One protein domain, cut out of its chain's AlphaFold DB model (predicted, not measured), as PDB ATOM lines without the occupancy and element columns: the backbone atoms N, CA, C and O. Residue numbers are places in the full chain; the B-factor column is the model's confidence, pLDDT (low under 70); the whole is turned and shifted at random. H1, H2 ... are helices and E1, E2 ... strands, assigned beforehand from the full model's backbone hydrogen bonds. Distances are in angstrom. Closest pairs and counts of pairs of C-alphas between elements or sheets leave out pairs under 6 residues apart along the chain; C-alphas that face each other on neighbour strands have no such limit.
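This is residues 329 to 354, 362 to 436 and 451 to 538 of the 618 residues of the protein "ImmA/IrrE family metallo-endopeptidase" of Magnetococcales bacterium (UniProt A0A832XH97). Picture a small three-stranded sheet in the middle with helices on both of its faces: H3 and H4 on one face, with H1 and H2 beyond them, and the long helix H8 running along the other. H7 packs on H8, H5 and H6 lie farther out on that side, and a long tail without named elements, residues 515 to 538, follows H8. The printed part has 189 residues, in the order H1 H2 H3 H4 H5 H6 H7 E1 E2 E3 H8, and its class is mostly helix. The mixed sheet runs E1 E3 E2. The whole is compact, with a radius of gyration of the C-alphas of 16.4 A, and spans 44 by 37 by 34 A.

Find C-alpha 329 at (-13.620, 37.639, 14.265), where H1, residues 329 to 336, begins. Then come H2, residues 340 to 346, H3, residues 368 to 376, and H4, residues 382 to 393, 16.1 A long. H5, residues 401 to 412, is 17.0 A long and H6, residues 424 to 436, 19.5 A; H7 is residues 452 to 458. Next find strands E1, residues 462 to 465, E2, residues 474 to 479, 17.1 A, and E3, residues 482 to 488, 16.9 A. H8, residues 498 to 514, runs 24.7 A to C-alpha 514 at (5.458, 28.998, -6.401).

Begin at the sheet: E1 and E3 are parallel, with N 464 and O 486 2.8 A apart, within hydrogen-bond range. E2 and E3 form an antiparallel hairpin, with N 477 and O 485 2.9 A apart. There are three layers, helices on both faces of the sheet: H3 and H4 on one face, H8 on the other. H8 lies over E3 and E2 at a height over the sheet of 9.3 A, closest at C-alphas 476 and 508, 6.0 A. H3 and H4 form a helical hairpin and touch at C-alphas 369 and 389, 5.9 A, at a shallow tilt of 32 degrees, only just short of steep. H1 touches H3 at C-alphas 336 and 374, 4.4 A; H2 touches H4 at C-alphas 346 and 386, 4.5 A. H7 only grazes the sheet and touches H8 at C-alphas 452 and 506, 5.6 A. H5 and H8 only just touch, with 3 pairs of C-alphas within 8 A, the closest being 407 and 513, 5.9 A. H6 and H8 are close but not clearly touching, at C-alphas 431 and 510, 7.5 A. Every O i to N i+4 pair is within hydrogen-bond range in H1, H3, H4, H5, H7 and H8; H2 has 2 of 3 and H6 8 of 9.

The C-alphas farthest apart are those of Ala 341 and Arg 436, 46.0 A. Residues 355 to 361 and 437 to 450 are not printed, with 15.4 A and 14.4 A between the C-alphas across the cuts. Of the links printed whole, H5 to H6 is long. Mean pLDDT of the printed part is 84.4; residues 353 to 354, 362 to 366, 418 to 425 and 518 to 535 are under 70.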
ATOM      1  N   SER A 329     -12.488  38.019  15.115       88.25
ATOM      2  CA  SER A 329     -13.620  37.639  14.265       88.25
ATOM      3  C   SER A 329     -13.651  38.450  12.969       88.25
ATOM      4  O   SER A 329     -13.734  37.879  11.882       88.25
ATOM      5  N   ASP A 330     -13.477  39.769  13.059       87.69
ATOM      6  CA  ASP A 330     -13.461  40.636  11.880       87.69
ATOM      7  C   ASP A 330     -12.216  40.390  11.017       87.69
ATOM      8  O   ASP A 330     -12.325  40.339   9.793       87.69
ATOM      9  N   LYS A 331     -11.043  40.141  11.624       86.25
ATOM     10  CA  LYS A 331      -9.845  39.730  10.867       86.25
ATOM     11  C   LYS A 331     -10.095  38.436  10.083       86.25
ATOM     12  O   LYS A 331      -9.684  38.340   8.929       86.25
ATOM     13  N   ARG A 332     -10.767  37.442  10.685       88.50
ATOM     14  CA  ARG A 332     -11.124  36.178  10.009       88.50
ATOM     15  C   ARG A 332     -12.120  36.433   8.895       88.50
ATOM     16  O   ARG A 332     -11.985  35.854   7.824       88.50
ATOM     17  N   SER A 333     -13.090  37.307   9.136       88.19
ATOM     18  CA  SER A 333     -14.089  37.670   8.136       88.19
ATOM     19  C   SER A 333     -13.450  38.311   6.909       88.19
ATOM     20  O   SER A 333     -13.730  37.893   5.791       88.19
ATOM     21  N   LEU A 334     -12.515  39.241   7.114       84.19
ATOM     22  CA  LEU A 334     -11.750  39.856   6.031       84.19
ATOM     23  C   LEU A 334     -10.883  38.843   5.281       84.19
ATOM     24  O   LEU A 334     -10.879  38.843   4.054       84.19
ATOM     25  N   ALA A 335     -10.179  37.963   6.002       83.56
ATOM     26  CA  ALA A 335      -9.333  36.952   5.376       83.56
ATOM     27  C   ALA A 335     -10.161  35.936   4.572       83.56
ATOM     28  O   ALA A 335      -9.827  35.609   3.448       83.56
ATOM     29  N   THR A 336     -11.267  35.439   5.110       85.69
ATOM     30  CA  THR A 336     -12.030  34.353   4.471       85.69
ATOM     31  C   THR A 336     -13.092  34.834   3.487       85.69
ATOM     32  O   THR A 336     -13.581  34.041   2.692       85.69
ATOM     33  N   GLY A 337     -13.503  36.104   3.563       84.94
ATOM     34  CA  GLY A 337     -14.709  36.600   2.896       84.94
ATOM     35  C   GLY A 337     -16.017  36.097   3.528       84.94
ATOM     36  O   GLY A 337     -17.100  36.401   3.027       84.94
ATOM     37  N   ILE A 338     -15.952  35.338   4.628       87.06
ATOM     38  CA  ILE A 338     -17.116  34.772   5.318       87.06
ATOM     39  C   ILE A 338     -17.600  35.746   6.396       87.06
ATOM     40  O   ILE A 338     -16.802  36.356   7.102       87.06
ATOM     41  N   SER A 339     -18.916  35.900   6.559       88.44
ATOM     42  CA  SER A 339     -19.470  36.797   7.580       88.44
ATOM     43  C   SER A 339     -19.104  36.353   9.009       88.44
ATOM     44  O   SER A 339     -19.013  35.149   9.270       88.44
ATOM     45  N   PRO A 340     -18.970  37.284   9.977       91.31
ATOM     46  CA  PRO A 340     -18.663  36.935  11.368       91.31
ATOM     47  C   PRO A 340     -19.659  35.942  11.987       91.31
ATOM     48  O   PRO A 340     -19.262  35.017  12.692       91.31
ATOM     49  N   ALA A 341     -20.953  36.090  11.676       92.94
ATOM     50  CA  ALA A 341     -22.005  35.199  12.165       92.94
ATOM     51  C   ALA A 341     -21.844  33.766  11.637       92.94
ATOM     52  O   ALA A 341     -21.977  32.809  12.395       92.94
ATOM     53  N   ARG A 342     -21.508  33.608  10.350       93.25
ATOM     54  CA  ARG A 342     -21.262  32.288   9.760       93.25
ATOM     55  C   ARG A 342     -19.975  31.675  10.305       93.25
ATOM     56  O   ARG A 342     -19.990  30.510  10.688       93.25
ATOM     57  N   LEU A 343     -18.903  32.462  10.437       92.75
ATOM     58  CA  LEU A 343     -17.654  32.024  11.073       92.75
ATOM     59  C   LEU A 343     -17.889  31.478  12.484       92.75
ATOM     60  O   LEU A 343     -17.328  30.448  12.832       92.75
ATOM     61  N   GLN A 344     -18.762  32.096  13.279       93.19
ATOM     62  CA  GLN A 344     -19.097  31.597  14.614       93.19
ATOM     63  C   GLN A 344     -19.684  30.169  14.604       93.19
ATOM     64  O   GLN A 344     -19.468  29.417  15.554       93.19
ATOM     65  N   LEU A 345     -20.399  29.780  13.542       94.75
ATOM     66  CA  LEU A 345     -21.028  28.460  13.406       94.75
ATOM     67  C   LEU A 345     -20.047  27.377  12.935       94.75
ATOM     68  O   LEU A 345     -20.090  26.235  13.417       94.75
ATOM     69  N   ILE A 346     -19.184  27.735  11.980       95.25
ATOM     70  CA  ILE A 346     -18.311  26.795  11.260       95.25
ATOM     71  C   ILE A 346     -16.906  26.694  11.852       95.25
ATOM     72  O   ILE A 346     -16.258  25.662  11.692       95.25
ATOM     73  N   TRP A 347     -16.417  27.743  12.521       94.56
ATOM     74  CA  TRP A 347     -15.031  27.784  12.977       94.56
ATOM     75  C   TRP A 347     -14.824  26.781  14.118       94.56
ATOM     76  O   TRP A 347     -15.581  26.815  15.098       94.56
ATOM     77  N   PRO A 348     -13.821  25.886  14.024       91.62
ATOM     78  CA  PRO A 348     -13.527  24.925  15.074       91.62
ATOM     79  C   PRO A 348     -13.336  25.609  16.429       91.62
ATOM     80  O   PRO A 348     -12.519  26.517  16.570       91.62
ATOM     81  N   GLN A 349     -14.087  25.158  17.431       86.81
ATOM     82  CA  GLN A 349     -13.861  25.542  18.819       86.81
ATOM     83  C   GLN A 349     -12.757  24.630  19.370       86.81
ATOM     84  O   GLN A 349     -12.860  23.412  19.226       86.81
ATOM     85  N   ASN A 350     -11.735  25.197  20.015       81.38
ATOM     86  CA  ASN A 350     -10.574  24.484  20.574       81.38
ATOM     87  C   ASN A 350      -9.544  23.993  19.542       81.38
ATOM     88  O   ASN A 350      -9.185  22.815  19.535       81.38
ATOM     89  N   ILE A 351      -9.013  24.881  18.698       78.81
ATOM     90  CA  ILE A 351      -7.879  24.512  17.842       78.81
ATOM     91  C   ILE A 351      -6.645  24.284  18.739       78.81
ATOM     92  O   ILE A 351      -6.270  25.179  19.511       78.81
ATOM     93  N   PRO A 352      -5.986  23.109  18.674       71.62
ATOM     94  CA  PRO A 352      -4.784  22.845  19.455       71.62
ATOM     95  C   PRO A 352      -3.722  23.936  19.242       71.62
ATOM     96  O   PRO A 352      -3.240  24.155  18.134       71.62
ATOM     97  N   GLY A 353      -3.348  24.639  20.317       68.69
ATOM     98  CA  GLY A 353      -2.339  25.709  20.287       68.69
ATOM     99  C   GLY A 353      -2.872  27.145  20.200       68.69
ATOM    100  O   GLY A 353      -2.075  28.075  20.331       68.69
ATOM    101  N   GLU A 354      -4.187  27.353  20.074       68.31
ATOM    102  CA  GLU A 354      -4.814  28.686  19.971       68.31
ATOM    103  C   GLU A 354      -4.845  29.467  21.306       68.31
ATOM    104  O   GLU A 354      -5.024  30.679  21.328       68.31
ATOM    105  N   VAL A 362       0.798  38.956  11.908       50.56
ATOM    106  CA  VAL A 362       0.369  40.092  11.065       50.56
ATOM    107  C   VAL A 362      -0.337  39.652   9.758       50.56
ATOM    108  O   VAL A 362      -0.916  40.473   9.055       50.56
ATOM    109  N   SER A 363      -0.368  38.352   9.448       64.38
ATOM    110  CA  SER A 363      -0.997  37.778   8.261       64.38
ATOM    111  C   SER A 363      -1.875  36.575   8.638       64.38
ATOM    112  O   SER A 363      -1.466  35.429   8.487       64.38
ATOM    113  N   MET A 364      -3.099  36.810   9.134       63.00
ATOM    114  CA  MET A 364      -4.084  35.717   9.315       63.00
ATOM    115  C   MET A 364      -4.488  35.053   7.991       63.00
ATOM    116  O   MET A 364      -5.059  33.969   7.982       63.00
ATOM    117  N   ALA A 365      -4.178  35.711   6.876       57.81
ATOM    118  CA  ALA A 365      -4.253  35.168   5.533       57.81
ATOM    119  C   ALA A 365      -3.494  33.834   5.392       57.81
ATOM    120  O   ALA A 365      -3.988  32.948   4.710       57.81
ATOM    121  N   GLU A 366      -2.358  33.673   6.076       67.12
ATOM    122  CA  GLU A 366      -1.499  32.478   6.024       67.12
ATOM    123  C   GLU A 366      -1.927  31.370   7.001       67.12
ATOM    124  O   GLU A 366      -1.207  30.384   7.183       67.12
ATOM    125  N   GLU A 367      -3.055  31.528   7.702       85.81
ATOM    126  CA  GLU A 367      -3.581  30.443   8.523       85.81
ATOM    127  C   GLU A 367      -4.259  29.392   7.629       85.81
ATOM    128  O   GLU A 367      -5.154  29.750   6.858       85.81
ATOM    129  N   PRO A 368      -3.927  28.091   7.767       89.12
ATOM    130  CA  PRO A 368      -4.465  27.041   6.896       89.12
ATOM    131  C   PRO A 368      -5.998  27.006   6.853       89.12
ATOM    132  O   PRO A 368      -6.601  26.721   5.823       89.12
ATOM    133  N   LEU A 369      -6.643  27.332   7.978       91.69
ATOM    134  CA  LEU A 369      -8.099  27.398   8.077       91.69
ATOM    135  C   LEU A 369      -8.685  28.587   7.318       91.69
ATOM    136  O   LEU A 369      -9.739  28.445   6.704       91.69
ATOM    137  N   CYS A 370      -8.014  29.742   7.343       89.44
ATOM    138  CA  CYS A 370      -8.426  30.900   6.559       89.44
ATOM    139  C   CYS A 370      -8.301  30.610   5.060       89.44
ATOM    140  O   CYS A 370      -9.198  30.976   4.305       89.44
ATOM    141  N   LEU A 371      -7.227  29.928   4.647       86.00
ATOM    142  CA  LEU A 371      -7.024  29.497   3.263       86.00
ATOM    143  C   LEU A 371      -8.148  28.584   2.793       86.00
ATOM    144  O   LEU A 371      -8.858  28.934   1.856       86.00
ATOM    145  N   ALA A 372      -8.386  27.481   3.502       90.44
ATOM    146  CA  ALA A 372      -9.451  26.553   3.145       90.44
ATOM    147  C   ALA A 372     -10.821  27.237   3.110       90.44
ATOM    148  O   ALA A 372     -11.564  27.089   2.144       90.44
ATOM    149  N   ALA A 373     -11.142  28.033   4.133       90.06
ATOM    150  CA  ALA A 373     -12.396  28.773   4.184       90.06
ATOM    151  C   ALA A 373     -12.537  29.773   3.030       90.06
ATOM    152  O   ALA A 373     -13.639  29.930   2.513       90.06
ATOM    153  N   ARG A 374     -11.445  30.410   2.588       84.81
ATOM    154  CA  ARG A 374     -11.459  31.277   1.405       84.81
ATOM    155  C   ARG A 374     -11.705  30.477   0.127       84.81
ATOM    156  O   ARG A 374     -12.530  30.890  -0.678       84.81
ATOM    157  N   MET A 375     -11.012  29.353  -0.049       83.00
ATOM    158  CA  MET A 375     -11.100  28.534  -1.260       83.00
ATOM    159  C   MET A 375     -12.511  27.961  -1.419       83.00
ATOM    160  O   MET A 375     -13.149  28.178  -2.439       83.00
ATOM    161  N   ILE A 376     -13.041  27.295  -0.389       87.00
ATOM    162  CA  ILE A 376     -14.291  26.525  -0.501       87.00
ATOM    163  C   ILE A 376     -15.522  27.206   0.111       87.00
ATOM    164  O   ILE A 376     -16.635  26.699  -0.026       87.00
ATOM    165  N   GLY A 377     -15.367  28.351   0.786       85.81
ATOM    166  CA  GLY A 377     -16.442  28.980   1.559       85.81
ATOM    167  C   GLY A 377     -17.657  29.406   0.737       85.81
ATOM    168  O   GLY A 377     -18.771  29.419   1.263       85.81
ATOM    169  N   GLY A 378     -17.462  29.726  -0.544       83.94
ATOM    170  CA  GLY A 378     -18.546  30.056  -1.475       83.94
ATOM    171  C   GLY A 378     -19.300  28.842  -2.030       83.94
ATOM    172  O   GLY A 378     -20.431  29.002  -2.475       83.94
ATOM    173  N   LEU A 379     -18.700  27.646  -1.989       84.19
ATOM    174  CA  LEU A 379     -19.278  26.419  -2.553       84.19
ATOM    175  C   LEU A 379     -19.883  25.488  -1.500       84.19
ATOM    176  O   LEU A 379     -20.831  24.762  -1.779       84.19
ATOM    177  N   ALA A 380     -19.282  25.462  -0.314       90.12
ATOM    178  CA  ALA A 380     -19.631  24.540   0.752       90.12
ATOM    179  C   ALA A 380     -20.798  25.063   1.592       90.12
ATOM    180  O   ALA A 380     -20.835  26.247   1.950       90.12
ATOM    181  N   ASP A 381     -21.693  24.164   2.003       94.44
ATOM    182  CA  ASP A 381     -22.605  24.444   3.109       94.44
ATOM    183  C   ASP A 381     -21.852  24.512   4.455       94.44
ATOM    184  O   ASP A 381     -20.668  24.172   4.570       94.44
ATOM    185  N   ASP A 382     -22.534  24.987   5.499       95.56
ATOM    186  CA  ASP A 382     -21.931  25.180   6.823       95.56
ATOM    187  C   ASP A 382     -21.409  23.877   7.445       95.56
ATOM    188  O   ASP A 382     -20.396  23.894   8.145       95.56
ATOM    189  N   SER A 383     -22.066  22.745   7.186       96.06
ATOM    190  CA  SER A 383     -21.671  21.436   7.714       96.06
ATOM    191  C   SER A 383     -20.415  20.923   7.013       96.06
ATOM    192  O   SER A 383     -19.441  20.541   7.668       96.06
ATOM    193  N   GLN A 384     -20.398  20.963   5.681       95.12
ATOM    194  CA  GLN A 384     -19.265  20.534   4.865       95.12
ATOM    195  C   GLN A 384     -18.011  21.356   5.171       95.12
ATOM    196  O   GLN A 384     -16.938  20.788   5.389       95.12
ATOM    197  N   LEU A 385     -18.157  22.682   5.236       94.19
ATOM    198  CA  LEU A 385     -17.062  23.598   5.539       94.19
ATOM    199  C   LEU A 385     -16.523  23.374   6.953       94.19
ATOM    200  O   LEU A 385     -15.316  23.236   7.137       94.19
ATOM    201  N   LYS A 386     -17.411  23.250   7.946       95.75
ATOM    202  CA  LYS A 386     -17.031  22.937   9.330       95.75
ATOM    203  C   LYS A 386     -16.260  21.622   9.434       95.75
ATOM    204  O   LYS A 386     -15.243  21.566  10.125       95.75
ATOM    205  N   ASN A 387     -16.712  20.575   8.745       95.38
ATOM    206  CA  ASN A 387     -16.042  19.275   8.744       95.38
ATOM    207  C   ASN A 387     -14.644  19.352   8.121       95.38
ATOM    208  O   ASN A 387     -13.698  18.800   8.688       95.38
ATOM    209  N   LEU A 388     -14.486  20.089   7.017       94.44
ATOM    210  CA  LEU A 388     -13.175  20.273   6.394       94.44
ATOM    211  C   LEU A 388     -12.237  21.063   7.307       94.44
ATOM    212  O   LEU A 388     -11.098  20.659   7.529       94.44
ATOM    213  N   MET A 389     -12.726  22.144   7.910       94.19
ATOM    214  CA  MET A 389     -11.948  22.941   8.858       94.19
ATOM    215  C   MET A 389     -11.517  22.133  10.085       94.19
ATOM    216  O   MET A 389     -10.367  22.230  10.509       94.19
ATOM    217  N   LEU A 390     -12.401  21.300  10.641       94.38
ATOM    218  CA  LEU A 390     -12.054  20.380  11.728       94.38
ATOM    219  C   LEU A 390     -11.002  19.362  11.288       94.38
ATOM    220  O   LEU A 390     -10.102  19.036  12.060       94.38
ATOM    221  N   ARG A 391     -11.087  18.863  10.052       94.94
ATOM    222  CA  ARG A 391     -10.089  17.941   9.510       94.94
ATOM    223  C   ARG A 391      -8.719  18.611   9.393       94.94
ATOM    224  O   ARG A 391      -7.734  18.024   9.835       94.94
ATOM    225  N   ILE A 392      -8.667  19.835   8.874       93.56
ATOM    226  CA  ILE A 392      -7.432  20.623   8.753       93.56
ATOM    227  C   ILE A 392      -6.843  20.932  10.126       93.56
ATOM    228  O   ILE A 392      -5.660  20.695  10.353       93.56
ATOM    229  N   ALA A 393      -7.668  21.384  11.074       92.12
ATOM    230  CA  ALA A 393      -7.229  21.711  12.430       92.12
ATOM    231  C   ALA A 393      -6.617  20.511  13.177       92.12
ATOM    232  O   ALA A 393      -5.761  20.701  14.037       92.12
ATOM    233  N   ASN A 394      -7.049  19.291  12.847       92.25
ATOM    234  CA  ASN A 394      -6.552  18.048  13.440       92.25
ATOM    235  C   ASN A 394      -5.439  17.376  12.626       92.25
ATOM    236  O   ASN A 394      -4.983  16.295  12.998       92.25
ATOM    237  N   THR A 395      -5.015  17.970  11.510       92.50
ATOM    238  CA  THR A 395      -3.929  17.398  10.713       92.50
ATOM    239  C   THR A 395      -2.593  17.679  11.389       92.50
ATOM    240  O   THR A 395      -2.338  18.783  11.875       92.50
ATOM    241  N   GLY A 396      -1.770  16.634  11.494       86.62
ATOM    242  CA  GLY A 396      -0.491  16.682  12.188       86.62
ATOM    243  C   GLY A 396       0.471  17.693  11.568       86.62
ATOM    244  O   GLY A 396       0.359  18.075  10.404       86.62
ATOM    245  N   ARG A 397       1.445  18.142  12.362       84.56
ATOM    246  CA  ARG A 397       2.556  18.929  11.829       84.56
ATOM    247  C   ARG A 397       3.533  18.013  11.116       84.56
ATOM    248  O   ARG A 397       4.108  17.142  11.763       84.56
ATOM    249  N   ASN A 398       3.793  18.310   9.851       80.62
ATOM    250  CA  ASN A 398       4.843  17.645   9.094       80.62
ATOM    251  C   ASN A 398       6.115  18.486   9.059       80.62
ATOM    252  O   ASN A 398       6.072  19.721   9.023       80.62
ATOM    253  N   ASP A 399       7.247  17.788   9.088       78.62
ATOM    254  CA  ASP A 399       8.567  18.371   8.893       78.62
ATOM    255  C   ASP A 399       8.711  18.863   7.445       78.62
ATOM    256  O   ASP A 399       8.441  18.127   6.499       78.62
ATOM    257  N   ARG A 400       9.132  20.120   7.284       73.12
ATOM    258  CA  ARG A 400       9.258  20.804   5.990       73.12
ATOM    259  C   ARG A 400      10.663  20.725   5.391       73.12
ATOM    260  O   ARG A 400      10.887  21.357   4.363       73.12
ATOM    261  N   GLY A 401      11.615  20.038   6.028       82.50
ATOM    262  CA  GLY A 401      13.044  20.170   5.708       82.50
ATOM    263  C   GLY A 401      13.390  20.046   4.217       82.50
ATOM    264  O   GLY A 401      14.052  20.926   3.665       82.50
ATOM    265  N   VAL A 402      12.892  19.000   3.551       90.50
ATOM    266  CA  VAL A 402      13.168  18.741   2.123       90.50
ATOM    267  C   VAL A 402      12.526  19.816   1.239       90.50
ATOM    268  O   VAL A 402      13.219  20.530   0.519       90.50
ATOM    269  N   LEU A 403      11.213  20.006   1.371       93.25
ATOM    270  CA  LEU A 403      10.429  20.940   0.560       93.25
ATOM    271  C   LEU A 403      10.890  22.401   0.733       93.25
ATOM    272  O   LEU A 403      10.940  23.159  -0.232       93.25
ATOM    273  N   SER A 404      11.297  22.804   1.942       91.94
ATOM    274  CA  SER A 404      11.875  24.136   2.175       91.94
ATOM    275  C   SER A 404      13.170  24.340   1.393       91.94
ATOM    276  O   SER A 404      13.345  25.392   0.786       91.94
ATOM    277  N   SER A 405      14.050  23.335   1.373       94.69
ATOM    278  CA  SER A 405      15.341  23.419   0.680       94.69
ATOM    279  C   SER A 405      15.148  23.569  -0.831       94.69
ATOM    280  O   SER A 405      15.725  24.471  -1.436       94.69
ATOM    281  N   ILE A 406      14.245  22.771  -1.411       95.44
ATOM    282  CA  ILE A 406      13.880  22.822  -2.836       95.44
ATOM    283  C   ILE A 406      13.296  24.190  -3.202       95.44
ATOM    284  O   ILE A 406      13.693  24.801  -4.194       95.44
ATOM    285  N   ARG A 407      12.384  24.725  -2.382       93.50
ATOM    286  CA  ARG A 407      11.814  26.061  -2.617       93.50
ATOM    287  C   ARG A 407      12.861  27.162  -2.511       93.50
ATOM    288  O   ARG A 407      12.818  28.113  -3.288       93.50
ATOM    289  N   ASP A 408      13.797  27.055  -1.575       92.62
ATOM    290  CA  ASP A 408      14.872  28.035  -1.441       92.62
ATOM    291  C   ASP A 408      15.849  27.971  -2.622       92.62
ATOM    292  O   ASP A 408      16.354  29.009  -3.048       92.62
ATOM    293  N   GLU A 409      16.089  26.793  -3.198       95.56
ATOM    294  CA  GLU A 409      16.825  26.647  -4.459       95.56
ATOM    295  C   GLU A 409      16.075  27.258  -5.644       95.56
ATOM    296  O   GLU A 409      16.664  28.032  -6.398       95.56
ATOM    297  N   LEU A 410      14.771  27.000  -5.764       93.94
ATOM    298  CA  LEU A 410      13.928  27.601  -6.797       93.94
ATOM    299  C   LEU A 410      13.904  29.135  -6.699       93.94
ATOM    300  O   LEU A 410      13.989  29.834  -7.702       93.94
ATOM    301  N   LYS A 411      13.852  29.701  -5.490       89.50
ATOM    302  CA  LYS A 411      13.938  31.162  -5.299       89.50
ATOM    303  C   LYS A 411      15.273  31.747  -5.757       89.50
ATOM    304  O   LYS A 411      15.321  32.916  -6.130       89.50
ATOM    305  N   ARG A 412      16.353  30.960  -5.713       91.94
ATOM    306  CA  ARG A 412      17.682  31.363  -6.198       91.94
ATOM    307  C   ARG A 412      17.844  31.185  -7.711       91.94
ATOM    308  O   ARG A 412      18.803  31.728  -8.246       91.94
ATOM    309  N   SER A 413      16.955  30.457  -8.399       87.69
ATOM    310  CA  SER A 413      17.114  30.093  -9.818       87.69
ATOM    311  C   SER A 413      16.730  31.190 -10.816       87.69
ATOM    312  O   SER A 413      16.659  30.929 -12.010       87.69
ATOM    313  N   ASP A 414      16.482  32.417 -10.358       87.25
ATOM    314  CA  ASP A 414      16.010  33.559 -11.150       87.25
ATOM    315  C   ASP A 414      14.621  33.406 -11.804       87.25
ATOM    316  O   ASP A 414      13.985  34.422 -12.070       87.25
ATOM    317  N   ILE A 415      14.095  32.183 -11.958       89.38
ATOM    318  CA  ILE A 415      12.779  31.878 -12.562       89.38
ATOM    319  C   ILE A 415      11.636  32.571 -11.805       89.38
ATOM    320  O   ILE A 415      10.649  33.031 -12.384       89.38
ATOM    321  N   LEU A 416      11.769  32.666 -10.479       83.56
ATOM    322  CA  LEU A 416      10.797  33.337  -9.623       83.56
ATOM    323  C   LEU A 416      11.117  34.815  -9.378       83.56
ATOM    324  O   LEU A 416      10.482  35.405  -8.506       83.56
ATOM    325  N   LYS A 417      12.078  35.453 -10.056       75.88
ATOM    326  CA  LYS A 417      12.345  36.881  -9.799       75.88
ATOM    327  C   LYS A 417      11.065  37.703  -9.987       75.88
ATOM    328  O   LYS A 417      10.352  37.540 -10.972       75.88
ATOM    329  N   ASP A 418      10.761  38.533  -8.984       61.31
ATOM    330  CA  ASP A 418       9.613  39.445  -8.964       61.31
ATOM    331  C   ASP A 418       9.822  40.535 -10.016       61.31
ATOM    332  O   ASP A 418      10.259  41.647  -9.706       61.31
ATOM    333  N   ASP A 419       9.563  40.218 -11.281       55.53
ATOM    334  CA  ASP A 419       9.496  41.249 -12.297       55.53
ATOM    335  C   ASP A 419       8.185  42.008 -12.095       55.53
ATOM    336  O   ASP A 419       7.090  41.483 -12.274       55.53
ATOM    337  N   GLN A 420       8.270  43.259 -11.653       55.03
ATOM    338  CA  GLN A 420       7.119  44.082 -11.255       55.03
ATOM    339  C   GLN A 420       6.128  44.370 -12.406       55.03
ATOM    340  O   GLN A 420       5.152  45.089 -12.206       55.03
ATOM    341  N   ASN A 421       6.363  43.781 -13.583       57.75
ATOM    342  CA  ASN A 421       5.654  43.978 -14.839       57.75
ATOM    343  C   ASN A 421       4.983  42.706 -15.405       57.75
ATOM    344  O   ASN A 421       4.608  42.735 -16.577       57.75
ATOM    345  N   PHE A 422       4.829  41.617 -14.629       62.38
ATOM    346  CA  PHE A 422       4.214  40.362 -15.110       62.38
ATOM    347  C   PHE A 422       2.896  40.616 -15.860       62.38
ATOM    348  O   PHE A 422       1.903  41.052 -15.269       62.38
ATOM    349  N   ARG A 423       2.883  40.313 -17.160       63.38
ATOM    350  CA  ARG A 423       1.687  40.182 -18.003       63.38
ATOM    351  C   ARG A 423       1.096  38.780 -17.843       63.38
ATOM    352  O   ARG A 423       1.768  37.857 -17.398       63.38
ATOM    353  N   ALA A 424      -0.156  38.583 -18.262       59.09
ATOM    354  CA  ALA A 424      -0.804  37.265 -18.230       59.09
ATOM    355  C   ALA A 424       0.024  36.165 -18.935       59.09
ATOM    356  O   ALA A 424       0.146  35.054 -18.424       59.09
ATOM    357  N   SER A 425       0.662  36.501 -20.066       63.81
ATOM    358  CA  SER A 425       1.585  35.623 -20.805       63.81
ATOM    359  C   SER A 425       2.739  35.089 -19.958       63.81
ATOM    360  O   SER A 425       3.225  33.981 -20.187       63.81
ATOM    361  N   ASP A 426       3.158  35.865 -18.968       79.94
ATOM    362  CA  ASP A 426       4.369  35.615 -18.207       79.94
ATOM    363  C   ASP A 426       4.104  34.569 -17.109       79.94
ATOM    364  O   ASP A 426       4.993  33.793 -16.774       79.94
ATOM    365  N   PHE A 427       2.859  34.451 -16.620       84.56
ATOM    366  CA  PHE A 427       2.455  33.399 -15.674       84.56
ATOM    367  C   PHE A 427       2.542  32.002 -16.289       84.56
ATOM    368  O   PHE A 427       3.103  31.088 -15.684       84.56
ATOM    369  N   ARG A 428       2.020  31.838 -17.510       88.38
ATOM    370  CA  ARG A 428       2.083  30.565 -18.237       88.38
ATOM    371  C   ARG A 428       3.531  30.163 -18.518       88.38
ATOM    372  O   ARG A 428       3.910  29.028 -18.233       88.38
ATOM    373  N   ALA A 429       4.336  31.093 -19.037       91.00
ATOM    374  CA  ALA A 429       5.755  30.858 -19.301       91.00
ATOM    375  C   ALA A 429       6.510  30.470 -18.022       91.00
ATOM    376  O   ALA A 429       7.196  29.448 -18.005       91.00
ATOM    377  N   GLN A 430       6.294  31.206 -16.926       91.50
ATOM    378  CA  GLN A 430       6.892  30.899 -15.628       91.50
ATOM    379  C   GLN A 430       6.509  29.497 -15.140       91.50
ATOM    380  O   GLN A 430       7.380  28.749 -14.707       91.50
ATOM    381  N   GLY A 431       5.239  29.097 -15.248       94.19
ATOM    382  CA  GLY A 431       4.798  27.752 -14.854       94.19
ATOM    383  C   GLY A 431       5.534  26.652 -15.621       94.19
ATOM    384  O   GLY A 431       6.030  25.693 -15.028       94.19
ATOM    385  N   MET A 432       5.688  26.831 -16.935       95.50
ATOM    386  CA  MET A 432       6.445  25.906 -17.787       95.50
ATOM    387  C   MET A 432       7.937  25.868 -17.423       95.50
ATOM    388  O   MET A 432       8.536  24.792 -17.381       95.50
ATOM    389  N   GLU A 433       8.553  27.014 -17.134       95.88
ATOM    390  CA  GLU A 433       9.956  27.087 -16.712       95.88
ATOM    391  C   GLU A 433      10.196  26.395 -15.368       95.88
ATOM    392  O   GLU A 433      11.132  25.601 -15.253       95.88
ATOM    393  N   VAL A 434       9.322  26.610 -14.379       96.75
ATOM    394  CA  VAL A 434       9.411  25.936 -13.073       96.75
ATOM    395  C   VAL A 434       9.243  24.421 -13.227       96.75
ATOM    396  O   VAL A 434       9.961  23.660 -12.580       96.75
ATOM    397  N   ALA A 435       8.366  23.953 -14.121       98.00
ATOM    398  CA  ALA A 435       8.209  22.524 -14.398       98.00
ATOM    399  C   ALA A 435       9.477  21.903 -15.007       98.00
ATOM    400  O   ALA A 435       9.917  20.834 -14.580       98.00
ATOM    401  N   ARG A 436      10.105  22.579 -15.977       97.69
ATOM    402  CA  ARG A 436      11.372  22.134 -16.590       97.69
ATOM    403  C   ARG A 436      12.519  22.131 -15.587       97.69
ATOM    404  O   ARG A 436      13.311  21.186 -15.569       97.69
ATOM    405  N   ASN A 451       5.828  11.094 -11.874       98.31
ATOM    406  CA  ASN A 451       4.885  10.621 -10.851       98.31
ATOM    407  C   ASN A 451       4.726  11.650  -9.715       98.31
ATOM    408  O   ASN A 451       5.515  11.628  -8.770       98.31
ATOM    409  N   PRO A 452       3.686  12.510  -9.764       98.44
ATOM    410  CA  PRO A 452       3.447  13.532  -8.741       98.44
ATOM    411  C   PRO A 452       3.328  12.967  -7.327       98.44
ATOM    412  O   PRO A 452       3.803  13.578  -6.376       98.44
ATOM    413  N   ARG A 453       2.714  11.786  -7.177       98.06
ATOM    414  CA  ARG A 453       2.487  11.197  -5.856       98.06
ATOM    415  C   ARG A 453       3.795  10.794  -5.185       98.06
ATOM    416  O   ARG A 453       3.986  11.116  -4.021       98.06
ATOM    417  N   SER A 454       4.694  10.151  -5.930       97.75
ATOM    418  CA  SER A 454       6.010   9.759  -5.412       97.75
ATOM    419  C   SER A 454       6.823  10.965  -4.945       97.75
ATOM    420  O   SER A 454       7.430  10.897  -3.882       97.75
ATOM    421  N   LEU A 455       6.772  12.074  -5.690       97.50
ATOM    422  CA  LEU A 455       7.444  13.317  -5.309       97.50
ATOM    423  C   LEU A 455       6.878  13.905  -4.006       97.50
ATOM    424  O   LEU A 455       7.621  14.293  -3.111       97.50
ATOM    425  N   LEU A 456       5.549  13.946  -3.875       96.88
ATOM    426  CA  LEU A 456       4.884  14.445  -2.669       96.88
ATOM    427  C   LEU A 456       5.215  13.586  -1.440       96.88
ATOM    428  O   LEU A 456       5.480  14.135  -0.370       96.88
ATOM    429  N   ASP A 457       5.256  12.260  -1.603       96.12
ATOM    430  CA  ASP A 457       5.648  11.331  -0.540       96.12
ATOM    431  C   ASP A 457       7.120  11.565  -0.116       96.12
ATOM    432  O   ASP A 457       7.416  11.611   1.081       96.12
ATOM    433  N   GLU A 458       8.035  11.798  -1.067       96.00
ATOM    434  CA  GLU A 458       9.443  12.144  -0.800       96.00
ATOM    435  C   GLU A 458       9.587  13.471  -0.043       96.00
ATOM    436  O   GLU A 458      10.338  13.581   0.931       96.00
ATOM    437  N   TRP A 459       8.804  14.475  -0.434       95.38
ATOM    438  CA  TRP A 459       8.765  15.780   0.223       95.38
ATOM    439  C   TRP A 459       8.017  15.776   1.559       95.38
ATOM    440  O   TRP A 459       7.971  16.814   2.227       95.38
ATOM    441  N   LYS A 460       7.444  14.632   1.962       95.62
ATOM    442  CA  LYS A 460       6.601  14.469   3.158       95.62
ATOM    443  C   LYS A 460       5.389  15.412   3.161       95.62
ATOM    444  O   LYS A 460       4.982  15.925   4.209       95.62
ATOM    445  N   VAL A 461       4.822  15.656   1.981       95.25
ATOM    446  CA  VAL A 461       3.578  16.409   1.798       95.25
ATOM    447  C   VAL A 461       2.413  15.432   1.879       95.25
ATOM    448  O   VAL A 461       2.219  14.595   0.997       95.25
ATOM    449  N   ASP A 462       1.610  15.547   2.936       95.69
ATOM    450  CA  ASP A 462       0.468  14.655   3.114       95.69
ATOM    451  C   ASP A 462      -0.568  14.884   2.019       95.69
ATOM    452  O   ASP A 462      -1.018  16.003   1.782       95.69
ATOM    453  N   CYS A 463      -0.999  13.789   1.404       96.75
ATOM    454  CA  CYS A 463      -2.081  13.774   0.431       96.75
ATOM    455  C   CYS A 463      -3.225  12.923   0.981       96.75
ATOM    456  O   CYS A 463      -3.192  11.686   0.918       96.75
ATOM    457  N   ILE A 464      -4.220  13.600   1.550       97.12
ATOM    458  CA  ILE A 464      -5.332  13.008   2.293       97.12
ATOM    459  C   ILE A 464      -6.556  12.939   1.384       97.12
ATOM    460  O   ILE A 464      -7.062  13.965   0.938       97.12
ATOM    461  N   ASN A 465      -7.092  11.737   1.177       97.44
ATOM    462  CA  ASN A 465      -8.388  11.590   0.521       97.44
ATOM    463  C   ASN A 465      -9.490  12.167   1.419       97.44
ATOM    464  O   ASN A 465      -9.680  11.720   2.554       97.44
ATOM    465  N   TYR A 466     -10.235  13.129   0.892       96.38
ATOM    466  CA  TYR A 466     -11.374  13.765   1.535       96.38
ATOM    467  C   TYR A 466     -12.558  13.760   0.558       96.38
ATOM    468  O   TYR A 466     -12.741  14.705  -0.207       96.38
ATOM    469  N   PRO A 467     -13.355  12.676   0.535       95.75
ATOM    470  CA  PRO A 467     -14.559  12.618  -0.283       95.75
ATOM    471  C   PRO A 467     -15.509  13.757   0.085       95.75
ATOM    472  O   PRO A 467     -15.851  13.942   1.256       95.75
ATOM    473  N   SER A 468     -15.935  14.518  -0.915       93.31
ATOM    474  CA  SER A 468     -16.848  15.636  -0.738       93.31
ATOM    475  C   SER A 468     -17.808  15.728  -1.914       93.31
ATOM    476  O   SER A 468     -17.415  15.559  -3.063       93.31
ATOM    477  N   SER A 469     -19.065  16.067  -1.626       92.62
ATOM    478  CA  SER A 469     -20.040  16.413  -2.662       92.62
ATOM    479  C   SER A 469     -19.847  17.825  -3.225       92.62
ATOM    480  O   SER A 469     -20.558  18.208  -4.151       92.62
ATOM    481  N   ILE A 470     -18.911  18.609  -2.681       88.31
ATOM    482  CA  ILE A 470     -18.513  19.892  -3.261       88.31
ATOM    483  C   ILE A 470     -17.708  19.597  -4.542       88.31
ATOM    484  O   ILE A 470     -16.792  18.774  -4.491       88.31
ATOM    485  N   PRO A 471     -17.993  20.263  -5.675       86.25
ATOM    486  CA  PRO A 471     -17.373  19.961  -6.966       86.25
ATOM    487  C   PRO A 471     -15.963  20.572  -7.111       86.25
ATOM    488  O   PRO A 471     -15.709  21.323  -8.045       86.25
ATOM    489  N   TYR A 472     -15.053  20.266  -6.186       88.00
ATOM    490  CA  TYR A 472     -13.622  20.576  -6.303       88.00
ATOM    491  C   TYR A 472     -12.808  19.289  -6.464       88.00
ATOM    492  O   TYR A 472     -13.244  18.229  -6.009       88.00
ATOM    493  N   ASP A 473     -11.631  19.388  -7.083       93.25
ATOM    494  CA  ASP A 473     -10.717  18.259  -7.294       93.25
ATOM    495  C   ASP A 473      -9.755  18.061  -6.117       93.25
ATOM    496  O   ASP A 473      -9.646  16.956  -5.577       93.25
ATOM    497  N   ALA A 474      -9.085  19.128  -5.689       94.88
ATOM    498  CA  ALA A 474      -8.274  19.160  -4.481       94.88
ATOM    499  C   ALA A 474      -8.219  20.570  -3.881       94.88
ATOM    500  O   ALA A 474      -8.695  21.533  -4.480       94.88
ATOM    501  N   ILE A 475      -7.681  20.658  -2.665       92.56
ATOM    502  CA  ILE A 475      -7.161  21.905  -2.108       92.56
ATOM    503  C   ILE A 475      -5.796  21.646  -1.466       92.56
ATOM    504  O   ILE A 475      -5.661  20.727  -0.650       92.56
ATOM    505  N   ALA A 476      -4.792  22.465  -1.773       92.69
ATOM    506  CA  ALA A 476      -3.589  22.574  -0.956       92.69
ATOM    507  C   ALA A 476      -3.768  23.633   0.140       92.69
ATOM    508  O   ALA A 476      -4.169  24.769  -0.105       92.69
ATOM    509  N   VAL A 477      -3.430  23.270   1.377       91.88
ATOM    510  CA  VAL A 477      -3.406  24.190   2.518       91.88
ATOM    511  C   VAL A 477      -2.045  24.152   3.192       91.88
ATOM    512  O   VAL A 477      -1.401  23.109   3.286       91.88
ATOM    513  N   TRP A 478      -1.604  25.298   3.693       90.88
ATOM    514  CA  TRP A 478      -0.335  25.439   4.399       90.88
ATOM    515  C   TRP A 478      -0.394  26.616   5.368       90.88
ATOM    516  O   TRP A 478      -1.279  27.463   5.299       90.88
ATOM    517  N   GLY A 479       0.556  26.685   6.299       86.25
ATOM    518  CA  GLY A 479       0.714  27.855   7.163       86.25
ATOM    519  C   GLY A 479       1.768  27.652   8.237       86.25
ATOM    520  O   GLY A 479       2.302  26.565   8.399       86.25
ATOM    521  N   LYS A 480       2.101  28.672   9.028       81.88
ATOM    522  CA  LYS A 480       3.208  28.572  10.013       81.88
ATOM    523  C   LYS A 480       3.073  27.394  10.988       81.88
ATOM    524  O   LYS A 480       4.068  26.896  11.506       81.88
ATOM    525  N   THR A 481       1.841  26.964  11.250       80.50
ATOM    526  CA  THR A 481       1.512  25.874  12.168       80.50
ATOM    527  C   THR A 481       1.284  24.525  11.492       80.50
ATOM    528  O   THR A 481       1.174  23.552  12.230       80.50
ATOM    529  N   LEU A 482       1.223  24.451  10.157       87.06
ATOM    530  CA  LEU A 482       0.903  23.246   9.384       87.06
ATOM    531  C   LEU A 482       1.786  23.185   8.128       87.06
ATOM    532  O   LEU A 482       1.837  24.146   7.363       87.06
ATOM    533  N   GLY A 483       2.486  22.070   7.895       89.56
ATOM    534  CA  GLY A 483       3.146  21.811   6.604       89.56
ATOM    535  C   GLY A 483       2.173  21.926   5.420       89.56
ATOM    536  O   GLY A 483       0.969  22.004   5.641       89.56
ATOM    537  N   PRO A 484       2.650  21.982   4.169       93.19
ATOM    538  CA  PRO A 484       1.741  21.810   3.044       93.19
ATOM    539  C   PRO A 484       1.037  20.449   3.153       93.19
ATOM    540  O   PRO A 484       1.670  19.434   3.450       93.19
ATOM    541  N   VAL A 485      -0.276  20.453   2.947       95.50
ATOM    542  CA  VAL A 485      -1.138  19.268   2.924       95.50
ATOM    543  C   VAL A 485      -2.121  19.432   1.776       95.50
ATOM    544  O   VAL A 485      -2.700  20.506   1.614       95.50
ATOM    545  N   ILE A 486      -2.335  18.367   1.013       96.31
ATOM    546  CA  ILE A 486      -3.307  18.316  -0.077       96.31
ATOM    547  C   ILE A 486      -4.500  17.470   0.369       96.31
ATOM    548  O   ILE A 486      -4.347  16.298   0.726       96.31
ATOM    549  N   TYR A 487      -5.699  18.045   0.321       96.94
ATOM    550  CA  TYR A 487      -6.953  17.308   0.469       96.94
ATOM    551  C   TYR A 487      -7.508  17.005  -0.911       96.94
ATOM    552  O   TYR A 487      -8.035  17.889  -1.580       96.94
ATOM    553  N   LEU A 488      -7.381  15.750  -1.330       97.12
ATOM    554  CA  LEU A 488      -7.840  15.274  -2.628       97.12
ATOM    555  C   LEU A 488      -9.290  14.805  -2.513       97.12
ATOM    556  O   LEU A 488      -9.585  13.922  -1.705       97.12
ATOM    557  N   ASN A 489     -10.184  15.342  -3.335       96.75
ATOM    558  CA  ASN A 489     -11.548  14.853  -3.436       96.75
ATOM    559  C   ASN A 489     -11.640  13.776  -4.529       96.75
ATOM    560  O   ASN A 489     -11.712  14.118  -5.707       96.75
ATOM    561  N   PRO A 490     -11.706  12.474  -4.195       96.31
ATOM    562  CA  PRO A 490     -11.834  11.414  -5.201       96.31
ATOM    563  C   PRO A 490     -13.158  11.459  -5.987       96.31
ATOM    564  O   PRO A 490     -13.318  10.717  -6.949       96.31
ATOM    565  N   GLN A 491     -14.116  12.291  -5.567       95.31
ATOM    566  CA  GLN A 491     -15.387  12.528  -6.259       95.31
ATOM    567  C   GLN A 491     -15.373  13.829  -7.080       95.31
ATOM    568  O   GLN A 491     -16.394  14.187  -7.664       95.31
ATOM    569  N   GLY A 492     -14.237  14.535  -7.115       92.25
ATOM    570  CA  GLY A 492     -14.058  15.750  -7.899       92.25
ATOM    571  C   GLY A 492     -14.159  15.492  -9.411       92.25
ATOM    572  O   GLY A 492     -13.865  14.374  -9.855       92.25
ATOM    573  N   PRO A 493     -14.568  16.494 -10.213       89.88
ATOM    574  CA  PRO A 493     -14.825  16.330 -11.647       89.88
ATOM    575  C   PRO A 493     -13.693  15.672 -12.451       89.88
ATOM    576  O   PRO A 493     -13.969  14.880 -13.355       89.88
ATOM    577  N   ARG A 494     -12.426  15.966 -12.135       90.69
ATOM    578  CA  ARG A 494     -11.253  15.341 -12.768       90.69
ATOM    579  C   ARG A 494     -10.771  14.132 -11.973       90.69
ATOM    580  O   ARG A 494     -10.364  13.132 -12.563       90.69
ATOM    581  N   CYS A 495     -10.848  14.195 -10.647       95.12
ATOM    582  CA  CYS A 495     -10.327  13.164  -9.746       95.12
ATOM    583  C   CYS A 495     -11.053  11.810  -9.809       95.12
ATOM    584  O   CYS A 495     -10.519  10.820  -9.310       95.12
ATOM    585  N   ILE A 496     -12.213  11.718 -10.467       95.06
ATOM    586  CA  ILE A 496     -12.831  10.420 -10.796       95.06
ATOM    587  C   ILE A 496     -11.991   9.582 -11.780       95.06
ATOM    588  O   ILE A 496     -12.201   8.372 -11.886       95.06
ATOM    589  N   PHE A 497     -11.035  10.194 -12.491       95.31
ATOM    590  CA  PHE A 497     -10.123   9.514 -13.411       95.31
ATOM    591  C   PHE A 497      -8.687   9.488 -12.860       95.31
ATOM    592  O   PHE A 497      -8.208  10.507 -12.355       95.31
ATOM    593  N   PRO A 498      -7.924   8.388 -13.037       97.12
ATOM    594  CA  PRO A 498      -6.522   8.327 -12.610       97.12
ATOM    595  C   PRO A 498      -5.629   9.415 -13.225       97.12
ATOM    596  O   PRO A 498      -4.774   9.980 -12.544       97.12
ATOM    597  N   THR A 499      -5.840   9.748 -14.503       96.50
ATOM    598  CA  THR A 499      -5.114  10.827 -15.195       96.50
ATOM    599  C   THR A 499      -5.479  12.206 -14.644       96.50
ATOM    600  O   THR A 499      -4.611  13.070 -14.544       96.50
ATOM    601  N   GLY A 500      -6.731  12.396 -14.216       95.31
ATOM    602  CA  GLY A 500      -7.183  13.618 -13.560       95.31
ATOM    603  C   GLY A 500      -6.557  13.798 -12.180       95.31
ATOM    604  O   GLY A 500      -6.009  14.859 -11.920       95.31
ATOM    605  N   ILE A 501      -6.494  12.742 -11.355       97.00
ATOM    606  CA  ILE A 501      -5.761  12.779 -10.072       97.00
ATOM    607  C   ILE A 501      -4.300  13.195 -10.291       97.00
ATOM    608  O   ILE A 501      -3.773  14.025  -9.554       97.00
ATOM    609  N   ARG A 502      -3.630  12.633 -11.307       97.94
ATOM    610  CA  ARG A 502      -2.236  12.981 -11.630       97.94
ATOM    611  C   ARG A 502      -2.097  14.460 -11.988       97.94
ATOM    612  O   ARG A 502      -1.179  15.105 -11.487       97.94
ATOM    613  N   PHE A 503      -3.000  14.985 -12.815       97.19
ATOM    614  CA  PHE A 503      -3.018  16.402 -13.171       97.19
ATOM    615  C   PHE A 503      -3.255  17.292 -11.953       97.19
ATOM    616  O   PHE A 503      -2.453  18.183 -11.704       97.19
ATOM    617  N   THR A 504      -4.284  17.001 -11.156       96.25
ATOM    618  CA  THR A 504      -4.608  17.747  -9.937       96.25
ATOM    619  C   THR A 504      -3.430  17.764  -8.965       96.25
ATOM    620  O   THR A 504      -3.035  18.824  -8.506       96.25
ATOM    621  N   LEU A 505      -2.779  16.627  -8.700       97.81
ATOM    622  CA  LEU A 505      -1.601  16.613  -7.824       97.81
ATOM    623  C   LEU A 505      -0.428  17.419  -8.402       97.81
ATOM    624  O   LEU A 505       0.257  18.108  -7.653       97.81
ATOM    625  N   ALA A 506      -0.192  17.355  -9.715       98.06
ATOM    626  CA  ALA A 506       0.829  18.177 -10.365       98.06
ATOM    627  C   ALA A 506       0.503  19.679 -10.276       98.06
ATOM    628  O   ALA A 506       1.399  20.485 -10.052       98.06
ATOM    629  N   HIS A 507      -0.769  20.048 -10.394       96.38
ATOM    630  CA  HIS A 507      -1.251  21.416 -10.225       96.38
ATOM    631  C   HIS A 507      -1.001  21.916  -8.792       96.38
ATOM    632  O   HIS A 507      -0.351  22.944  -8.603       96.38
ATOM    633  N   GLU A 508      -1.377  21.133  -7.778       95.75
ATOM    634  CA  GLU A 508      -1.149  21.490  -6.369       95.75
ATOM    635  C   GLU A 508       0.347  21.576  -6.009       95.75
ATOM    636  O   GLU A 508       0.755  22.437  -5.226       95.75
ATOM    637  N   ILE A 509       1.205  20.739  -6.614       96.94
ATOM    638  CA  ILE A 509       2.672  20.879  -6.509       96.94
ATOM    639  C   ILE A 509       3.114  22.260  -7.012       96.94
ATOM    640  O   ILE A 509       3.962  22.898  -6.382       96.94
ATOM    641  N   GLY A 510       2.533  22.733  -8.118       95.56
ATOM    642  CA  GLY A 510       2.805  24.057  -8.672       95.56
ATOM    643  C   GLY A 510       2.546  25.166  -7.653       95.56
ATOM    644  O   GLY A 510       3.439  25.980  -7.395       95.56
ATOM    645  N   HIS A 511       1.381  25.143  -7.003       92.62
ATOM    646  CA  HIS A 511       1.047  26.090  -5.937       92.62
ATOM    647  C   HIS A 511       1.998  26.003  -4.742       92.62
ATOM    648  O   HIS A 511       2.503  27.023  -4.267       92.62
ATOM    649  N   ILE A 512       2.308  24.794  -4.269       93.25
ATOM    650  CA  ILE A 512       3.217  24.604  -3.129       93.25
ATOM    651  C   ILE A 512       4.600  25.203  -3.423       93.25
ATOM    652  O   ILE A 512       5.191  25.859  -2.558       93.25
ATOM    653  N   LEU A 513       5.125  25.011  -4.635       93.94
ATOM    654  CA  LEU A 513       6.423  25.556  -5.023       93.94
ATOM    655  C   LEU A 513       6.386  27.083  -5.151       93.94
ATOM    656  O   LEU A 513       7.205  27.768  -4.529       93.94
ATOM    657  N   MET A 514       5.433  27.613  -5.919       91.25
ATOM    658  CA  MET A 514       5.458  28.998  -6.401       91.25
ATOM    659  C   MET A 514       4.709  29.984  -5.496       91.25
ATOM    660  O   MET A 514       5.137  31.133  -5.363       91.25
ATOM    661  N   ASP A 515       3.636  29.548  -4.837       85.88
ATOM    662  CA  ASP A 515       2.653  30.453  -4.230       85.88
ATOM    663  C   ASP A 515       2.730  30.532  -2.712       85.88
ATOM    664  O   ASP A 515       2.328  31.546  -2.148       85.88
ATOM    665  N   MET A 516       3.338  29.548  -2.041       84.94
ATOM    666  CA  MET A 516       3.312  29.461  -0.575       84.94
ATOM    667  C   MET A 516       3.819  30.709   0.182       84.94
ATOM    668  O   MET A 516       3.391  30.924   1.316       84.94
ATOM    669  N   ASP A 517       4.638  31.568  -0.444       77.06
ATOM    670  CA  ASP A 517       5.070  32.850   0.143       77.06
ATOM    671  C   ASP A 517       4.512  34.101  -0.567       77.06
ATOM    672  O   ASP A 517       4.840  35.213  -0.168       77.06
ATOM    673  N   ARG A 518       3.734  33.975  -1.648       67.69
ATOM    674  CA  ARG A 518       3.404  35.115  -2.532       67.69
ATOM    675  C   ARG A 518       1.933  35.304  -2.815       67.69
ATOM    676  O   ARG A 518       1.486  36.442  -2.894       67.69
ATOM    677  N   PHE A 519       1.207  34.217  -2.998       64.81
ATOM    678  CA  PHE A 519      -0.200  34.260  -3.342       64.81
ATOM    679  C   PHE A 519      -0.914  33.331  -2.385       64.81
ATOM    680  O   PHE A 519      -0.456  32.218  -2.121       64.81
ATOM    681  N   LEU A 520      -2.029  33.780  -1.826       60.28
ATOM    682  CA  LEU A 520      -2.897  32.819  -1.171       60.28
ATOM    683  C   LEU A 520      -3.448  31.912  -2.276       60.28
ATOM    684  O   LEU A 520      -3.824  32.436  -3.327       60.28
ATOM    685  N   PRO A 521      -3.451  30.581  -2.075       51.19
ATOM    686  CA  PRO A 521      -4.007  29.650  -3.032       51.19
ATOM    687  C   PRO A 521      -5.435  30.104  -3.283       51.19
ATOM    688  O   PRO A 521      -6.265  30.163  -2.365       51.19
ATOM    689  N   PHE A 522      -5.696  30.491  -4.524       53.09
ATOM    690  CA  PHE A 522      -7.043  30.372  -5.016       53.09
ATOM    691  C   PHE A 522      -7.274  28.865  -5.087       53.09
ATOM    692  O   PHE A 522      -6.366  28.083  -5.341       53.09
ATOM    693  N   GLY A 523      -8.447  28.421  -4.655       43.41
ATOM    694  CA  GLY A 523      -8.786  27.050  -4.970       43.41
ATOM    695  C   GLY A 523      -8.956  26.991  -6.466       43.41
ATOM    696  O   GLY A 523      -9.539  27.922  -7.030       43.41
ATOM    697  N   ASP A 524      -8.654  25.829  -7.026       38.88
ATOM    698  CA  ASP A 524      -9.255  25.282  -8.242       38.88
ATOM    699  C   ASP A 524     -10.786  25.098  -8.048       38.88
ATOM    700  O   ASP A 524     -11.422  24.153  -8.508       38.88
ATOM    701  N   VAL A 525     -11.419  26.007  -7.298       41.38
ATOM    702  CA  VAL A 525     -12.843  26.256  -7.192       41.38
ATOM    703  C   VAL A 525     -13.234  26.928  -8.494       41.38
ATOM    704  O   VAL A 525     -13.534  28.116  -8.584       41.38
ATOM    705  N   ILE A 526     -13.182  26.083  -9.525       42.97
ATOM    706  CA  ILE A 526     -14.236  25.827 -10.488       42.97
ATOM    707  C   ILE A 526     -15.487  26.601 -10.079       42.97
ATOM    708  O   ILE A 526     -16.410  26.128  -9.417       42.97
ATOM    709  N   CYS A 527     -15.533  27.835 -10.544       35.25
ATOM    710  CA  CYS A 527     -16.753  28.300 -11.131       35.25
ATOM    711  C   CYS A 527     -17.042  27.392 -12.329       35.25
ATOM    712  O   CYS A 527     -16.443  27.532 -13.395       35.25
ATOM    713  N   ALA A 528     -17.902  26.411 -12.061       34.75
ATOM    714  CA  ALA A 528     -18.465  25.438 -12.983       34.75
ATOM    715  C   ALA A 528     -18.693  26.014 -14.381       34.75
ATOM    716  O   ALA A 528     -19.231  27.109 -14.462       34.75
ATOM    717  N   GLU A 529     -18.283  25.256 -15.410       38.75
ATOM    718  CA  GLU A 529     -18.678  25.263 -16.842       38.75
ATOM    719  C   GLU A 529     -18.769  26.604 -17.622       38.75
ATOM    720  O   GLU A 529     -18.775  26.587 -18.856       38.75
ATOM    721  N   ASP A 530     -18.690  27.756 -16.958       38.94
ATOM    722  CA  ASP A 530     -19.086  29.076 -17.456       38.94
ATOM    723  C   ASP A 530     -17.915  30.085 -17.466       38.94
ATOM    724  O   ASP A 530     -18.078  31.229 -17.895       38.94
ATOM    725  N   GLY A 531     -16.716  29.678 -17.025       37.69
ATOM    726  CA  GLY A 531     -15.477  30.444 -17.222       37.69
ATOM    727  C   GLY A 531     -15.382  31.754 -16.428       37.69
ATOM    728  O   GLY A 531     -15.124  32.811 -17.006       37.69
ATOM    729  N   LEU A 532     -15.574  31.720 -15.106       39.34
ATOM    730  CA  LEU A 532     -15.283  32.886 -14.261       39.34
ATOM    731  C   LEU A 532     -13.787  32.983 -13.936       39.34
ATOM    732  O   LEU A 532     -13.296  32.297 -13.046       39.34
ATOM    733  N   TYR A 533     -13.085  33.893 -14.610       45.50
ATOM    734  CA  TYR A 533     -11.653  34.144 -14.412       45.50
ATOM    735  C   TYR A 533     -11.415  35.395 -13.551       45.50
ATOM    736  O   TYR A 533     -11.251  36.498 -14.072       45.50
ATOM    737  N   ALA A 534     -11.409  35.275 -12.222       45.66
ATOM    738  CA  ALA A 534     -10.803  36.320 -11.389       45.66
ATOM    739  C   ALA A 534      -9.280  36.149 -11.468       45.66
ATOM    740  O   ALA A 534      -8.824  35.047 -11.215       45.66
ATOM    741  N   PHE A 535      -8.532  37.193 -11.869       57.31
ATOM    742  CA  PHE A 535      -7.057  37.239 -11.998       57.31
ATOM    743  C   PHE A 535      -6.374  35.858 -11.908       57.31
ATOM    744  O   PHE A 535      -5.793  35.500 -10.886       57.31
ATOM    745  N   ASN A 536      -6.481  35.071 -12.982       70.00
ATOM    746  CA  ASN A 536      -6.128  33.648 -12.988       70.00
ATOM    747  C   ASN A 536      -4.608  33.408 -13.019       70.00
ATOM    748  O   ASN A 536      -4.175  32.346 -13.426       70.00
ATOM    749  N   GLY A 537      -3.775  34.395 -12.666       78.31
ATOM    750  CA  GLY A 537      -2.319  34.304 -12.804       78.31
ATOM    751  C   GLY A 537      -1.731  33.077 -12.093       78.31
ATOM    752  O   GLY A 537      -1.090  32.263 -12.758       78.31
ATOM    753  N   PRO A 538      -1.971  32.902 -10.777       83.12
ATOM    754  CA  PRO A 538      -1.514  31.723 -10.039       83.12
ATOM    755  C   PRO A 538      -2.043  30.398 -10.605       83.12
ATOM    756  O   PRO A 538      -1.254  29.486 -10.823       83.12
TER     757      PRO A 538